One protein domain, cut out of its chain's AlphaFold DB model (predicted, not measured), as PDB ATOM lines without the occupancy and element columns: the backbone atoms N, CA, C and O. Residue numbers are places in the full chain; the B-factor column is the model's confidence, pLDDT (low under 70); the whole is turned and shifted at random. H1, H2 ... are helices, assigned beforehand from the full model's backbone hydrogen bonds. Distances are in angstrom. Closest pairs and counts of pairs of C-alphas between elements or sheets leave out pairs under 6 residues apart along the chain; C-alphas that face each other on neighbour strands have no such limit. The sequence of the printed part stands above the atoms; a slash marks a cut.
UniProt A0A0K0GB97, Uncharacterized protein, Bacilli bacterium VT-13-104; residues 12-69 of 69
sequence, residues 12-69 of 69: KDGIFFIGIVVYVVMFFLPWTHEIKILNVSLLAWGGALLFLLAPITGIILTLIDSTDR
ATOM      1  N   LYS A  12     -39.375  18.243  10.015       72.81
ATOM      2  CA  LYS A  12     -38.858  16.867   9.905       72.81
ATOM      3  C   LYS A  12     -37.338  16.799  10.104       72.81
ATOM      4  O   LYS A  12     -36.867  15.963  10.869       72.81
ATOM      5  N   ASP A  13     -36.597  17.726   9.509       77.38
ATOM      6  CA  ASP A  13     -35.134  17.787   9.596       77.38
ATOM      7  C   ASP A  13     -34.687  18.228  10.995       77.38
ATOM      8  O   ASP A  13     -33.706  17.719  11.538       77.38
ATOM      9  N   GLY A  14     -35.462  19.116  11.632       82.25
ATOM     10  CA  GLY A  14     -35.242  19.515  13.023       82.25
ATOM     11  C   GLY A  14     -35.382  18.347  14.008       82.25
ATOM     12  O   GLY A  14     -34.544  18.182  14.893       82.25
ATOM     13  N   ILE A  15     -36.403  17.499  13.835       84.50
ATOM     14  CA  ILE A  15     -36.599  16.298  14.668       84.50
ATOM     15  C   ILE A  15     -35.455  15.301  14.457       84.50
ATOM     16  O   ILE A  15     -34.941  14.750  15.430       84.50
ATOM     17  N   PHE A  16     -35.026  15.097  13.210       83.69
ATOM     18  CA  PHE A  16     -33.894  14.226  12.898       83.69
ATOM     19  C   PHE A  16     -32.606  14.697  13.584       83.69
ATOM     20  O   PHE A  16     -31.926  13.907  14.242       83.69
ATOM     21  N   PHE A  17     -32.315  15.998  13.512       85.25
ATOM     22  CA  PHE A  17     -31.156  16.587  14.176       85.25
ATOM     23  C   PHE A  17     -31.203  16.410  15.700       85.25
ATOM     24  O   PHE A  17     -30.220  15.978  16.302       85.25
ATOM     25  N   ILE A  18     -32.355  16.671  16.329       90.19
ATOM     26  CA  ILE A  18     -32.550  16.438  17.769       90.19
ATOM     27  C   ILE A  18     -32.310  14.962  18.115       90.19
ATOM     28  O   ILE A  18     -31.635  14.670  19.102       90.19
ATOM     29  N   GLY A  19     -32.803  14.037  17.288       89.19
ATOM     30  CA  GLY A  19     -32.574  12.603  17.450       89.19
ATOM     31  C   GLY A  19     -31.087  12.239  17.470       89.19
ATOM     32  O   GLY A  19     -30.657  11.502  18.356       89.19
ATOM     33  N   ILE A  20     -30.285  12.811  16.565       87.75
ATOM     34  CA  ILE A  20     -28.825  12.609  16.543       87.75
ATOM     35  C   ILE A  20     -28.174  13.163  17.813       87.75
ATOM     36  O   ILE A  20     -27.333  12.493  18.410       87.75
ATOM     37  N   VAL A  21     -28.551  14.367  18.248       89.94
ATOM     38  CA  VAL A  21     -27.970  14.976  19.454       89.94
ATOM     39  C   VAL A  21     -28.254  14.114  20.683       89.94
ATOM     40  O   VAL A  21     -27.331  13.785  21.428       89.94
ATOM     41  N   VAL A  22     -29.507  13.688  20.869       90.62
ATOM     42  CA  VAL A  22     -29.893  12.790  21.968       90.62
ATOM     43  C   VAL A  22     -29.135  11.467  21.876       90.62
ATOM     44  O   VAL A  22     -28.632  10.980  22.884       90.62
ATOM     45  N   TYR A  23     -28.987  10.913  20.673       89.06
ATOM     46  CA  TYR A  23     -28.238   9.682  20.447       89.06
ATOM     47  C   TYR A  23     -26.771   9.795  20.883       89.06
ATOM     48  O   TYR A  23     -26.271   8.941  21.617       89.06
ATOM     49  N   VAL A  24     -26.085  10.867  20.478       87.06
ATOM     50  CA  VAL A  24     -24.689  11.123  20.860       87.06
ATOM     51  C   VAL A  24     -24.572  11.300  22.372       87.06
ATOM     52  O   VAL A  24     -23.710  10.687  22.995       87.06
ATOM     53  N   VAL A  25     -25.472  12.065  22.991       88.12
ATOM     54  CA  VAL A  25     -25.506  12.236  24.453       88.12
ATOM     55  C   VAL A  25     -25.730  10.899  25.164       88.12
ATOM     56  O   VAL A  25     -25.128  10.652  26.200       88.12
ATOM     57  N   MET A  26     -26.554  10.008  24.612       85.12
ATOM     58  CA  MET A  26     -26.820   8.704  25.215       85.12
ATOM     59  C   MET A  26     -25.659   7.714  25.078       85.12
ATOM     60  O   MET A  26     -25.350   6.996  26.025       85.12
ATOM     61  N   PHE A  27     -25.017   7.649  23.913       82.62
ATOM     62  CA  PHE A  27     -24.043   6.594  23.608       82.62
ATOM     63  C   PHE A  27     -22.579   7.031  23.714       82.62
ATOM     64  O   PHE A  27     -21.719   6.180  23.928       82.62
ATOM     65  N   PHE A  28     -22.291   8.325  23.553       79.69
ATOM     66  CA  PHE A  28     -20.926   8.846  23.410       79.69
ATOM     67  C   PHE A  28     -20.457   9.708  24.574       79.69
ATOM     68  O   PHE A  28     -19.267  10.016  24.659       79.69
ATOM     69  N   LEU A  29     -21.352  10.087  25.487       81.88
ATOM     70  CA  LEU A  29     -20.923  10.750  26.708       81.88
ATOM     71  C   LEU A  29     -20.191   9.741  27.603       81.88
ATOM     72  O   LEU A  29     -20.629   8.591  27.713       81.88
ATOM     73  N   PRO A  30     -19.083  10.141  28.250       72.94
ATOM     74  CA  PRO A  30     -18.396   9.291  29.203       72.94
ATOM     75  C   PRO A  30     -19.274   9.162  30.446       72.94
ATOM     76  O   PRO A  30     -19.208   9.961  31.380       72.94
ATOM     77  N   TRP A  31     -20.132   8.148  30.446       76.62
ATOM     78  CA  TRP A  31     -20.770   7.678  31.662       76.62
ATOM     79  C   TRP A  31     -19.672   7.228  32.620       76.62
ATOM     80  O   TRP A  31     -18.634   6.719  32.200       76.62
ATOM     81  N   THR A  32     -19.895   7.387  33.919       62.34
ATOM     82  CA  THR A  32     -18.920   7.043  34.969       62.34
ATOM     83  C   THR A  32     -18.434   5.586  34.931       62.34
ATOM     84  O   THR A  32     -17.486   5.255  35.633       62.34
ATOM     85  N   HIS A  33     -19.059   4.719  34.128       70.62
ATOM     86  CA  HIS A  33     -18.728   3.305  33.985       70.62
ATOM     87  C   HIS A  33     -18.528   2.961  32.502       70.62
ATOM     88  O   HIS A  33     -19.394   3.251  31.675       70.62
ATOM     89  N   GLU A  34     -17.417   2.298  32.161       75.38
ATOM     90  CA  GLU A  34     -17.246   1.691  30.837       75.38
ATOM     91  C   GLU A  34     -18.255   0.550  30.663       75.38
ATOM     92  O   GLU A  34     -18.074  -0.552  31.183       75.38
ATOM     93  N   ILE A  35     -19.320   0.805  29.906       84.81
ATOM     94  CA  ILE A  35     -20.298  -0.225  29.561       84.81
ATOM     95  C   ILE A  35     -19.741  -1.047  28.396       84.81
ATOM     96  O   ILE A  35     -19.421  -0.513  27.330       84.81
ATOM     97  N   LYS A  36     -19.628  -2.362  28.599       89.12
ATOM     98  CA  LYS A  36     -19.208  -3.328  27.578       89.12
ATOM     99  C   LYS A  36     -20.311  -4.356  27.368       89.12
ATOM    100  O   LYS A  36     -20.834  -4.911  28.330       89.12
ATOM    101  N   ILE A  37     -20.637  -4.629  26.110       87.00
ATOM    102  CA  ILE A  37     -21.553  -5.695  25.697       87.00
ATOM    103  C   ILE A  37     -20.725  -6.682  24.882       87.00
ATOM    104  O   ILE A  37     -20.093  -6.286  23.904       87.00
ATOM    105  N   LEU A  38     -20.699  -7.957  25.286       89.69
ATOM    106  CA  LEU A  38     -19.868  -8.989  24.643       89.69
ATOM    107  C   LEU A  38     -18.375  -8.598  24.571       89.69
ATOM    108  O   LEU A  38     -17.703  -8.832  23.574       89.69
ATOM    109  N   ASN A  39     -17.837  -7.984  25.632       89.25
ATOM    110  CA  ASN A  39     -16.449  -7.495  25.672       89.25
ATOM    111  C   ASN A  39     -16.116  -6.385  24.649       89.25
ATOM    112  O   ASN A  39     -14.961  -5.985  24.521       89.25
ATOM    113  N   VAL A  40     -17.121  -5.847  23.957       89.25
ATOM    114  CA  VAL A  40     -17.010  -4.720  23.028       89.25
ATOM    115  C   VAL A  40     -17.607  -3.481  23.692       89.25
ATOM    116  O   VAL A  40     -18.626  -3.566  24.379       89.25
ATOM    117  N   SER A  41     -16.967  -2.320  23.528       89.31
ATOM    118  CA  SER A  41     -17.440  -1.082  24.152       89.31
ATOM    119  C   SER A  41     -18.814  -0.678  23.613       89.31
ATOM    120  O   SER A  41     -19.103  -0.820  22.423       89.31
ATOM    121  N   LEU A  42     -19.661  -0.130  24.486       87.12
ATOM    122  CA  LEU A  42     -20.949   0.439  24.084       87.12
ATOM    123  C   LEU A  42     -20.768   1.544  23.028       87.12
ATOM    124  O   LEU A  42     -21.594   1.675  22.134       87.12
ATOM    125  N   LEU A  43     -19.645   2.267  23.081       86.75
ATOM    126  CA  LEU A  43     -19.216   3.225  22.060       86.75
ATOM    127  C   LEU A  43     -19.065   2.584  20.674       86.75
ATOM    128  O   LEU A  43     -19.547   3.139  19.690       86.75
ATOM    129  N   ALA A  44     -18.421   1.416  20.578       88.75
ATOM    130  CA  ALA A  44     -18.248   0.720  19.305       88.75
ATOM    131  C   ALA A  44     -19.590   0.214  18.753       88.75
ATOM    132  O   ALA A  44     -19.863   0.370  17.562       88.75
ATOM    133  N   TRP A  45     -20.462  -0.303  19.623       90.62
ATOM    134  CA  TRP A  45     -21.836  -0.657  19.253       90.62
ATOM    135  C   TRP A  45     -22.646   0.562  18.800       90.62
ATOM    136  O   TRP A  45     -23.343   0.495  17.789       90.62
ATOM    137  N   GLY A  46     -22.507   1.693  19.494       89.31
ATOM    138  CA  GLY A  46     -23.137   2.958  19.126       89.31
ATOM    139  C   GLY A  46     -22.629   3.497  17.785       89.31
ATOM    140  O   GLY A  46     -23.413   3.964  16.960       89.31
ATOM    141  N   GLY A  47     -21.332   3.384  17.502       88.56
ATOM    142  CA  GLY A  47     -20.778   3.725  16.190       88.56
ATOM    143  C   GLY A  47     -21.343   2.843  15.075       88.56
ATOM    144  O   GLY A  47     -21.805   3.355  14.056       88.56
ATOM    145  N   ALA A  48     -21.374   1.525  15.291       90.62
ATOM    146  CA  ALA A  48     -21.905   0.564  14.323       90.62
ATOM    147  C   ALA A  48     -23.398   0.787  14.031       90.62
ATOM    148  O   ALA A  48     -23.825   0.753  12.876       90.62
ATOM    149  N   LEU A  49     -24.193   1.066  15.066       90.25
ATOM    150  CA  LEU A  49     -25.619   1.344  14.920       90.25
ATOM    151  C   LEU A  49     -25.864   2.659  14.164       90.25
ATOM    152  O   LEU A  49     -26.737   2.702  13.300       90.25
ATOM    153  N   LEU A  50     -25.068   3.708  14.411       88.38
ATOM    154  CA  LEU A  50     -25.171   4.973  13.672       88.38
ATOM    155  C   LEU A  50     -24.875   4.777  12.176       88.38
ATOM    156  O   LEU A  50     -25.569   5.344  11.333       88.38
ATOM    157  N   PHE A  51     -23.891   3.932  11.851       89.75
ATOM    158  CA  PHE A  51     -23.553   3.559  10.474       89.75
ATOM    159  C   PHE A  51     -24.720   2.918   9.718       89.75
ATOM    160  O   PHE A  51     -24.829   3.101   8.509       89.75
ATOM    161  N   LEU A  52     -25.591   2.182  10.414       91.25
ATOM    162  CA  LEU A  52     -26.804   1.607   9.830       91.25
ATOM    163  C   LEU A  52     -27.953   2.615   9.804       91.25
ATOM    164  O   LEU A  52     -28.610   2.776   8.778       91.25
ATOM    165  N   LEU A  53     -28.199   3.303  10.920       88.62
ATOM    166  CA  LEU A  53     -29.340   4.201  11.050       88.62
ATOM    167  C   LEU A  53     -29.238   5.392  10.103       88.62
ATOM    168  O   LEU A  53     -30.212   5.660   9.411       88.62
ATOM    169  N   ALA A  54     -28.081   6.054  10.013       86.81
ATOM    170  CA  ALA A  54     -27.906   7.260   9.203       86.81
ATOM    171  C   ALA A  54     -28.337   7.085   7.727       86.81
ATOM    172  O   ALA A  54     -29.215   7.836   7.286       86.81
ATOM    173  N   PRO A  55     -27.817   6.100   6.961       91.25
ATOM    174  CA  PRO A  55     -28.245   5.888   5.581       91.25
ATOM    175  C   PRO A  55     -29.710   5.448   5.478       91.25
ATOM    176  O   PRO A  55     -30.408   5.921   4.584       91.25
ATOM    177  N   ILE A  56     -30.212   4.616   6.402       92.44
ATOM    178  CA  ILE A  56     -31.625   4.201   6.417       92.44
ATOM    179  C   ILE A  56     -32.539   5.419   6.585       92.44
ATOM    180  O   ILE A  56     -33.479   5.594   5.811       92.44
ATOM    181  N   THR A  57     -32.249   6.300   7.545       88.38
ATOM    182  CA  THR A  57     -33.013   7.542   7.723       88.38
ATOM    183  C   THR A  57     -32.920   8.455   6.509       88.38
ATOM    184  O   THR A  57     -33.939   9.011   6.112       88.38
ATOM    185  N   GLY A  58     -31.749   8.574   5.873       87.38
ATOM    186  CA  GLY A  58     -31.594   9.362   4.646       87.38
ATOM    187  C   GLY A  58     -32.469   8.845   3.500       87.38
ATOM    188  O   GLY A  58     -33.157   9.629   2.842       87.38
ATOM    189  N   ILE A  59     -32.509   7.522   3.307       91.50
ATOM    190  CA  ILE A  59     -33.377   6.875   2.314       91.50
ATOM    191  C   ILE A  59     -34.852   7.124   2.648       91.50
ATOM    192  O   ILE A  59     -35.600   7.563   1.781       91.50
ATOM    193  N   ILE A  60     -35.271   6.900   3.897       89.75
ATOM    194  CA  ILE A  60     -36.663   7.107   4.330       89.75
ATOM    195  C   ILE A  60     -37.096   8.560   4.109       89.75
ATOM    196  O   ILE A  60     -38.164   8.800   3.551       89.75
ATOM    197  N   LEU A  61     -36.275   9.534   4.510       86.25
ATOM    198  CA  LEU A  61     -36.590  10.951   4.329       86.25
ATOM    199  C   LEU A  61     -36.743  11.306   2.846       86.25
ATOM    200  O   LEU A  61     -37.712  11.976   2.489       86.25
ATOM    201  N   THR A  62     -35.847  10.795   1.997       89.19
ATOM    202  CA  THR A  62     -35.899  10.989   0.539       89.19
ATOM    203  C   THR A  62     -37.156  10.365  -0.070       89.19
ATOM    204  O   THR A  62     -37.818  10.993  -0.893       89.19
ATOM    205  N   LEU A  63     -37.520   9.146   0.341       90.00
ATOM    206  CA  LEU A  63     -38.720   8.463  -0.152       90.00
ATOM    207  C   LEU A  63     -40.000   9.196   0.256       90.00
ATOM    208  O   LEU A  63     -40.883   9.369  -0.576       90.00
ATOM    209  N   ILE A  64     -40.089   9.670   1.504       87.62
ATOM    210  CA  ILE A  64     -41.257  10.433   1.963       87.62
ATOM    211  C   ILE A  64     -41.364  11.762   1.200       87.62
ATOM    212  O   ILE A  64     -42.458  12.122   0.783       87.62
ATOM    213  N   ASP A  65     -40.251  12.476   0.988       82.38
ATOM    214  CA  ASP A  65     -40.254  13.722   0.199       82.38
ATOM    215  C   ASP A  65     -40.681  13.486  -1.259       82.38
ATOM    216  O   ASP A  65     -41.391  14.297  -1.846       82.38
ATOM    217  N   SER A  66     -40.302  12.336  -1.826       80.69
ATOM    218  CA  SER A  66     -40.689  11.938  -3.184       80.69
ATOM    219  C   SER A  66     -42.174  11.572  -3.306       80.69
ATOM    220  O   SER A  66     -42.726  11.685  -4.392       80.69
ATOM    221  N   THR A  67     -42.809  11.104  -2.226       78.50
ATOM    222  CA  THR A  67     -44.233  10.722  -2.193       78.50
ATOM    223  C   THR A  67     -45.177  11.917  -2.038       78.50
ATOM    224  O   THR A  67     -46.300  11.850  -2.526       78.50
ATOM    225  N   ASP A  68     -44.749  12.992  -1.370       60.25
ATOM    226  CA  ASP A  68     -45.564  14.204  -1.168       60.25
ATOM    227  C   ASP A  68     -45.583  15.147  -2.401       60.25
ATOM    228  O   ASP A  68     -46.237  16.193  -2.358       60.25
ATOM    229  N   ARG A  69     -44.883  14.803  -3.495       51.62
ATOM    230  CA  ARG A  69     -44.910  15.509  -4.794       51.62
ATOM    231  C   ARG A  69     -45.780  14.789  -5.816       51.62
ATOM    232  O   ARG A  69     -46.447  15.511  -6.590       51.62
TER     233      ARG A  69
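Overview. This is residues 12 to 69 of the 69 residues of an uncharacterized protein of Bacilli bacterium VT-13-104 (UniProt A0A0K0GB97). A long, loose helical hairpin: H1 and the longer H2 run side by side in opposite directions, joined at one end by the loop of residues 28 to 41. At the other end residues 62 to 69, of which 62 to 67 belong to H2, stick out. The 58 printed residues, all helix in class with no named strand, are loose, with a radius of gyration of the C-alphas of 14.6 A, and make a rod spanning 48 by 21 by 9 A.

Along the chain. H1, residues 12 to 27, begins at C-alpha 12 (-38.858, 16.867, 9.905) and is 22.6 A long. H2, residues 42 to 67, is 36.6 A long, has a kink of 26 degrees near residue 52 and ends at C-alpha 67 (-44.233, 10.722, -2.193).

Arrangement. H1, with residue 27 alone, and H2, with residues 42 to 46 alone, only just touch, with 3 pairs of C-alphas within 8 A; the closest C-alphas, of Phe 27 and Gly 46, are 5.8 A apart. This helical hairpin has a shallow tilt of 8 degrees, opposite ways. Every O i to N i+4 pair is within hydrogen-bond range in H1, and 21 of 22 in H2.

Size, cuts and confidence. The printed part has no cut; its one link is long. Residues 32, 68 and 69 have pLDDT under 70.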